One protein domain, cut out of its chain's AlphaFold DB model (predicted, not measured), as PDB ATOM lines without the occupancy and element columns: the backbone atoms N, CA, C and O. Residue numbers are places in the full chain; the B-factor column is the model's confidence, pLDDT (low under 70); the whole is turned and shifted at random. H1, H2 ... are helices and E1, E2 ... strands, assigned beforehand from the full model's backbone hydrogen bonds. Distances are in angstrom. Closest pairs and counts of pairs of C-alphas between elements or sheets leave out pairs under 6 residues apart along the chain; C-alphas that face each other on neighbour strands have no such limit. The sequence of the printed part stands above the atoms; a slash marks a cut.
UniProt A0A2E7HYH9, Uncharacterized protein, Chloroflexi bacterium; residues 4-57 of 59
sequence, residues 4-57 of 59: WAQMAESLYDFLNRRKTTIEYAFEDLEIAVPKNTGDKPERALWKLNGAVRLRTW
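What this domain is: This is residues 4 to 57 of the 59 residues of an uncharacterized protein of Chloroflexi bacterium (UniProt A0A2E7HYH9). A long two-stranded ribbon bends sharply partway along its length: E1 and E4 make one arm, the hairpin E2 and E3 makes the other, and E1 runs on into E2 across the bend at 90 degrees. Helix H1 lies beyond the far end of the E1 and E4 arm, and its residues 4 to 14 stick out free of the ribbon. The printed part has 54 residues, with one named helix and four named strands in the order H1, E1, E2, E3, E4; the sheets E1 - E4 and E2 - E3 are both antiparallel, and the class is mixed, helices and strands. The whole is extended, with a radius of gyration of the C-alphas of 17.3 A and spans of 43 by 29 by 20 A.

Where its parts are: E1, residues 22 to 27, is 16.4 A long and begins at C-alpha 22 (27.354, 19.661, -37.026). E4, residues 51 to 56, is 16.5 A long and ends at C-alpha 56 (30.207, 17.864, -42.249). E2, residues 30 to 34, measures 13.2 A, and E3, residues 43 to 47, 12.8 A. H1, residues 4 to 17, measures 20.0 A from C-alpha 4 (33.390, 10.598, -20.017).

How they stand to each other: E1 and E4 are antiparallel at 162 degrees, with N 54 and O 24 at 3.3 A, within hydrogen-bond range. E2 and E3 form a hairpin, antiparallel at 153 degrees, with N 46 and O 31 at 2.8 A. E1 and E3 are apart, as are E2 and E4. The closest C-alphas of H1 and E1, those of Leu 15 and Ile 22, are 7.6 A apart. H1 is apart from E2, E3 and E4. In H1 every O i to N i+4 pair is within hydrogen-bond range.

The domain as a whole: The two C-alphas farthest apart, those of Gln 6 and Lys 35, are 43.6 A apart. The printed part has no cut. No link is long; E2 to E3 is short, the others tight. The mean pLDDT of the printed part is 76.2, and residues 4, 15, 17 to 24 and 55 to 57 are under 70.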
ATOM      1  N   TRP A   4      33.042   9.769 -18.863       67.50
ATOM      2  CA  TRP A   4      33.390  10.598 -20.017       67.50
ATOM      3  C   TRP A   4      33.486   9.807 -21.334       67.50
ATOM      4  O   TRP A   4      32.990  10.265 -22.358       67.50
ATOM      5  N   ALA A   5      34.085   8.614 -21.317       76.12
ATOM      6  CA  ALA A   5      34.281   7.821 -22.527       76.12
ATOM      7  C   ALA A   5      32.949   7.304 -23.093       76.12
ATOM      8  O   ALA A   5      32.725   7.389 -24.295       76.12
ATOM      9  N   GLN A   6      32.032   6.857 -22.225       76.25
ATOM     10  CA  GLN A   6      30.683   6.461 -22.647       76.25
ATOM     11  C   GLN A   6      29.871   7.650 -23.174       76.25
ATOM     12  O   GLN A   6      29.106   7.510 -24.126       76.25
ATOM     13  N   MET A   7      30.061   8.839 -22.594       73.12
ATOM     14  CA  MET A   7      29.419  10.056 -23.087       73.12
ATOM     15  C   MET A   7      29.915  10.425 -24.493       73.12
ATOM     16  O   MET A   7      29.094  10.692 -25.370       73.12
ATOM     17  N   ALA A   8      31.229  10.379 -24.732       70.75
ATOM     18  CA  ALA A   8      31.820  10.649 -26.042       70.75
ATOM     19  C   ALA A   8      31.345   9.652 -27.117       70.75
ATOM     20  O   ALA A   8      31.002  10.062 -28.224       70.75
ATOM     21  N   GLU A   9      31.253   8.367 -26.772       76.12
ATOM     22  CA  GLU A   9      30.741   7.314 -27.657       76.12
ATOM     23  C   GLU A   9      29.257   7.536 -28.002       76.12
ATOM     24  O   GLU A   9      28.880   7.522 -29.173       76.12
ATOM     25  N   SER A  10      28.423   7.865 -27.007       76.00
ATOM     26  CA  SER A  10      26.999   8.156 -27.229       76.00
ATOM     27  C   SER A  10      26.756   9.416 -28.071       76.00
ATOM     28  O   SER A  10      25.818   9.459 -28.870       76.00
ATOM     29  N   LEU A  11      27.612  10.433 -27.925       70.81
ATOM     30  CA  LEU A  11      27.568  11.654 -28.725       70.81
ATOM     31  C   LEU A  11      27.953  11.361 -30.177       70.81
ATOM     32  O   LEU A  11      27.262  11.804 -31.090       70.81
ATOM     33  N   TYR A  12      29.016  10.585 -30.388       71.69
ATOM     34  CA  TYR A  12      29.451  10.156 -31.716       71.69
ATOM     35  C   TYR A  12      28.357   9.357 -32.440       71.69
ATOM     36  O   TYR A  12      27.978   9.696 -33.563       71.69
ATOM     37  N   ASP A  13      27.761   8.369 -31.766       73.25
ATOM     38  CA  ASP A  13      26.632   7.596 -32.292       73.25
ATOM     39  C   ASP A  13      25.418   8.479 -32.623       73.25
ATOM     40  O   ASP A  13      24.770   8.293 -33.657       73.25
ATOM     41  N   PHE A  14      25.099   9.458 -31.771       71.94
ATOM     42  CA  PHE A  14      23.999  10.399 -32.000       71.94
ATOM     43  C   PHE A  14      24.235  11.301 -33.220       71.94
ATOM     44  O   PHE A  14      23.312  11.535 -34.010       71.94
ATOM     45  N   LEU A  15      25.461  11.796 -33.384       69.50
ATOM     46  CA  LEU A  15      25.845  12.649 -34.506       69.50
ATOM     47  C   LEU A  15      25.767  11.885 -35.835       69.50
ATOM     48  O   LEU A  15      25.193  12.392 -36.799       69.50
ATOM     49  N   ASN A  16      26.228  10.635 -35.860       71.50
ATOM     50  CA  ASN A  16      26.320   9.867 -37.103       71.50
ATOM     51  C   ASN A  16      25.008   9.161 -37.492       71.50
ATOM     52  O   ASN A  16      24.697   9.030 -38.674       71.50
ATOM     53  N   ARG A  17      24.157   8.755 -36.535       65.75
ATOM     54  CA  ARG A  17      22.940   7.965 -36.843       65.75
ATOM     55  C   ARG A  17      21.753   8.748 -37.411       65.75
ATOM     56  O   ARG A  17      20.781   8.125 -37.835       65.75
ATOM     57  N   ARG A  18      21.766  10.085 -37.408       62.47
ATOM     58  CA  ARG A  18      20.577  10.898 -37.760       62.47
ATOM     59  C   ARG A  18      20.748  11.841 -38.950       62.47
ATOM     60  O   ARG A  18      19.897  12.706 -39.141       62.47
ATOM     61  N   LYS A  19      21.804  11.695 -39.764       62.38
ATOM     62  CA  LYS A  19      22.198  12.733 -40.743       62.38
ATOM     63  C   LYS A  19      22.346  14.102 -40.059       62.38
ATOM     64  O   LYS A  19      21.973  15.136 -40.616       62.38
ATOM     65  N   THR A  20      22.808  14.102 -38.808       65.56
ATOM     66  CA  THR A  20      22.897  15.324 -38.017       65.56
ATOM     67  C   THR A  20      24.016  16.172 -38.593       65.56
ATOM     68  O   THR A  20      25.160  15.741 -38.679       65.56
ATOM     69  N   THR A  21      23.684  17.387 -39.011       66.38
ATOM     70  CA  THR A  21      24.698  18.360 -39.407       66.38
ATOM     71  C   THR A  21      25.307  18.955 -38.147       66.38
ATOM     72  O   THR A  21      24.586  19.536 -37.337       66.38
ATOM     73  N   ILE A  22      26.626  18.841 -37.993       68.31
ATOM     74  CA  ILE A  22      27.354  19.661 -37.026       68.31
ATOM     75  C   ILE A  22      27.631  21.001 -37.705       68.31
ATOM     76  O   ILE A  22      28.309  21.043 -38.733       68.31
ATOM     77  N   GLU A  23      27.063  22.077 -37.161       68.50
ATOM     78  CA  GLU A  23      27.316  23.443 -37.616       68.50
ATOM     79  C   GLU A  23      28.362  24.095 -36.708       68.50
ATOM     80  O   GLU A  23      28.182  24.171 -35.495       68.50
ATOM     81  N   TYR A  24      29.446  24.583 -37.313       69.88
ATOM     82  CA  TYR A  24      30.439  25.418 -36.640       69.88
ATOM     83  C   TYR A  24      30.316  26.846 -37.161       69.88
ATOM     84  O   TYR A  24      30.347  27.050 -38.378       69.88
ATOM     85  N   ALA A  25      30.194  27.804 -36.243       74.31
ATOM     86  CA  ALA A  25      30.202  29.232 -36.523       74.31
ATOM     87  C   ALA A  25      31.428  29.857 -35.854       74.31
ATOM     88  O   ALA A  25      31.623  29.717 -34.647       74.31
ATOM     89  N   PHE A  26      32.254  30.522 -36.653       76.12
ATOM     90  CA  PHE A  26      33.420  31.253 -36.167       76.12
ATOM     91  C   PHE A  26      33.133  32.745 -36.283       76.12
ATOM     92  O   PHE A  26      32.881  33.233 -37.386       76.12
ATOM     93  N   GLU A  27      33.175  33.441 -35.153       74.88
ATOM     94  CA  GLU A  27      33.160  34.899 -35.086       74.88
ATOM     95  C   GLU A  27      34.620  35.373 -35.047       74.88
ATOM     96  O   GLU A  27      35.401  34.877 -34.236       74.88
ATOM     97  N   ASP A  28      35.006  36.261 -35.972       77.38
ATOM     98  CA  ASP A  28      36.367  36.816 -36.091       77.38
ATOM     99  C   ASP A  28      37.488  35.782 -36.355       77.38
ATOM    100  O   ASP A  28      38.516  35.743 -35.680       77.38
ATOM    101  N   LEU A  29      37.326  34.948 -37.389       80.88
ATOM    102  CA  LEU A  29      38.354  33.984 -37.797       80.88
ATOM    103  C   LEU A  29      39.610  34.668 -38.377       80.88
ATOM    104  O   LEU A  29      39.532  35.439 -39.339       80.88
ATOM    105  N   GLU A  30      40.782  34.277 -37.876       82.62
ATOM    106  CA  GLU A  30      42.088  34.627 -38.445       82.62
ATOM    107  C   GLU A  30      42.800  33.391 -39.005       82.62
ATOM    108  O   GLU A  30      42.875  32.344 -38.359       82.62
ATOM    109  N   ILE A  31      43.346  33.510 -40.219       84.38
ATOM    110  CA  ILE A  31      44.084  32.432 -40.890       84.38
ATOM    111  C   ILE A  31      45.499  32.907 -41.217       84.38
ATOM    112  O   ILE A  31      45.695  33.974 -41.793       84.38
ATOM    113  N   ALA A  32      46.497  32.083 -40.894       87.62
ATOM    114  CA  ALA A  32      47.894  32.328 -41.239       87.62
ATOM    115  C   ALA A  32      48.291  31.520 -42.485       87.62
ATOM    116  O   ALA A  32      48.567  30.318 -42.390       87.62
ATOM    117  N   VAL A  33      48.349  32.180 -43.644       86.12
ATOM    118  CA  VAL A  33      48.674  31.542 -44.929       86.12
ATOM    119  C   VAL A  33      50.180  31.653 -45.200       86.12
ATOM    120  O   VAL A  33      50.721  32.764 -45.188       86.12
ATOM    121  N   PRO A  34      50.893  30.535 -45.429       86.56
ATOM    122  CA  PRO A  34      52.315  30.572 -45.753       86.56
ATOM    123  C   PRO A  34      52.547  31.146 -47.157       86.56
ATOM    124  O   PRO A  34      51.837  30.797 -48.099       86.56
ATOM    125  N   LYS A  35      53.568  32.000 -47.319       84.94
ATOM    126  CA  LYS A  35      53.926  32.563 -48.638       84.94
ATOM    127  C   LYS A  35      54.543  31.534 -49.597       84.94
ATOM    128  O   LYS A  35      54.517  31.741 -50.804       84.94
ATOM    129  N   ASN A  36      55.142  30.460 -49.077       86.75
ATOM    130  CA  ASN A  36      55.755  29.382 -49.859       86.75
ATOM    131  C   ASN A  36      55.791  28.063 -49.059       86.75
ATOM    132  O   ASN A  36      55.405  28.035 -47.893       86.75
ATOM    133  N   THR A  37      56.242  26.974 -49.689       85.19
ATOM    134  CA  THR A  37      56.246  25.608 -49.127       85.19
ATOM    135  C   THR A  37      57.558  25.207 -48.435       85.19
ATOM    136  O   THR A  37      57.796  24.018 -48.252       85.19
ATOM    137  N   GLY A  38      58.441  26.156 -48.102       87.62
ATOM    138  CA  GLY A  38      59.685  25.862 -47.376       87.62
ATOM    139  C   GLY A  38      59.448  25.481 -45.908       87.62
ATOM    140  O   GLY A  38      58.330  25.573 -45.414       87.62
ATOM    141  N   ASP A  39      60.508  25.104 -45.184       83.06
ATOM    142  CA  ASP A  39      60.397  24.582 -43.806       83.06
ATOM    143  C   ASP A  39      59.922  25.617 -42.769       83.06
ATOM    144  O   ASP A  39      59.330  25.264 -41.747       83.06
ATOM    145  N   LYS A  40      60.182  26.912 -43.002       83.25
ATOM    146  CA  LYS A  40      59.788  28.025 -42.113       83.25
ATOM    147  C   LYS A  40      59.358  29.257 -42.917       83.25
ATOM    148  O   LYS A  40      60.039  30.282 -42.889       83.25
ATOM    149  N   PRO A  41      58.257  29.164 -43.672       85.31
ATOM    150  CA  PRO A  41      57.821  30.248 -44.524       85.31
ATOM    151  C   PRO A  41      57.220  31.359 -43.665       85.31
ATOM    152  O   PRO A  41      56.442  31.103 -42.741       85.31
ATOM    153  N   GLU A  42      57.553  32.605 -43.992       86.31
ATOM    154  CA  GLU A  42      56.847  33.764 -43.452       86.31
ATOM    155  C   GLU A  42      55.350  33.633 -43.786       86.31
ATOM    156  O   GLU A  42      54.977  33.283 -44.916       86.31
ATOM    157  N   ARG A  43      54.487  33.880 -42.796       87.38
ATOM    158  CA  ARG A  43      53.034  33.750 -42.940       87.38
ATOM    159  C   ARG A  43      52.383  35.123 -43.006       87.38
ATOM    160  O   ARG A  43      52.709  35.998 -42.212       87.38
ATOM    161  N   ALA A  44      51.440  35.286 -43.924       87.44
ATOM    162  CA  ALA A  44      50.539  36.428 -43.926       87.44
ATOM    163  C   ALA A  44      49.325  36.117 -43.038       87.44
ATOM    164  O   ALA A  44      48.738  35.040 -43.160       87.44
ATOM    165  N   LEU A  45      48.951  37.052 -42.163       84.69
ATOM    166  CA  LEU A  45      47.727  36.967 -41.367       84.69
ATOM    167  C   LEU A  45      46.562  37.547 -42.158       84.69
ATOM    168  O   LEU A  45      46.614  38.689 -42.614       84.69
ATOM    169  N   TRP A  46      45.532  36.737 -42.358       83.12
ATOM    170  CA  TRP A  46      44.318  37.113 -43.064       83.12
ATOM    171  C   TRP A  46      43.174  37.145 -42.060       83.12
ATOM    172  O   TRP A  46      42.861  36.125 -41.443       83.12
ATOM    173  N   LYS A  47      42.544  38.311 -41.917       79.19
ATOM    174  CA  LYS A  47      41.331  38.474 -41.119       79.19
ATOM    175  C   LYS A  47      40.110  38.298 -42.013       79.19
ATOM    176  O   LYS A  47      39.940  39.043 -42.981       79.19
ATOM    177  N   LEU A  48      39.264  37.325 -41.693       76.75
ATOM    178  CA  LEU A  48      38.005  37.117 -42.397       76.75
ATOM    179  C   LEU A  48      36.911  37.898 -41.670       76.75
ATOM    180  O   LEU A  48      36.447  37.497 -40.609       76.75
ATOM    181  N   ASN A  49      36.493  39.023 -42.248       76.81
ATOM    182  CA  ASN A  49      35.372  39.795 -41.719       76.81
ATOM    183  C   ASN A  49      34.059  39.138 -42.167       76.81
ATOM    184  O   ASN A  49      33.694  39.215 -43.342       76.81
ATOM    185  N   GLY A  50      33.370  38.471 -41.244       73.50
ATOM    186  CA  GLY A  50      32.132  37.739 -41.509       73.50
ATOM    187  C   GLY A  50      32.036  36.466 -40.671       73.50
ATOM    188  O   GLY A  50      32.717  36.338 -39.660       73.50
ATOM    189  N   ALA A  51      31.200  35.521 -41.102       72.81
ATOM    190  CA  ALA A  51      31.025  34.232 -40.435       72.81
ATOM    191  C   ALA A  51      31.400  33.079 -41.374       72.81
ATOM    192  O   ALA A  51      30.979  33.046 -42.534       72.81
ATOM    193  N   VAL A  52      32.158  32.108 -40.862       72.69
ATOM    194  CA  VAL A  52      32.422  30.841 -41.560       72.69
ATOM    195  C   VAL A  52      31.462  29.783 -41.033       72.69
ATOM    196  O   VAL A  52      31.431  29.535 -39.831       72.69
ATOM    197  N   ARG A  53      30.703  29.152 -41.938       74.50
ATOM    198  CA  ARG A  53      29.797  28.035 -41.638       74.50
ATOM    199  C   ARG A  53      30.344  26.744 -42.243       74.50
ATOM    200  O   ARG A  53      30.349  26.595 -43.464       74.50
ATOM    201  N   LEU A  54      30.762  25.805 -41.396       72.44
ATOM    202  CA  LEU A  54      31.188  24.462 -41.813       72.44
ATOM    203  C   LEU A  54      30.061  23.451 -41.588       72.44
ATOM    204  O   LEU A  54      29.417  23.472 -40.542       72.44
ATOM    205  N   ARG A  55      29.842  22.569 -42.572       68.62
ATOM    206  CA  ARG A  55      28.903  21.443 -42.493       68.62
ATOM    207  C   ARG A  55      29.620  20.167 -42.901       68.62
ATOM    208  O   ARG A  55      30.100  20.071 -44.027       68.62
ATOM    209  N   THR A  56      29.673  19.205 -41.994       67.88
ATOM    210  CA  THR A  56      30.207  17.864 -42.249       67.88
ATOM    211  C   THR A  56      29.055  16.872 -42.302       67.88
ATOM    212  O   THR A  56      28.162  16.922 -41.456       67.88
ATOM    213  N   TRP A  57      29.073  15.975 -43.282       68.00
ATOM    214  CA  TRP A  57      28.139  14.858 -43.382       68.00
ATOM    215  C   TRP A  57      28.885  13.612 -43.859       68.00
ATOM    216  O   TRP A  57      29.890  13.719 -44.561       68.00
TER     217      TRP A  57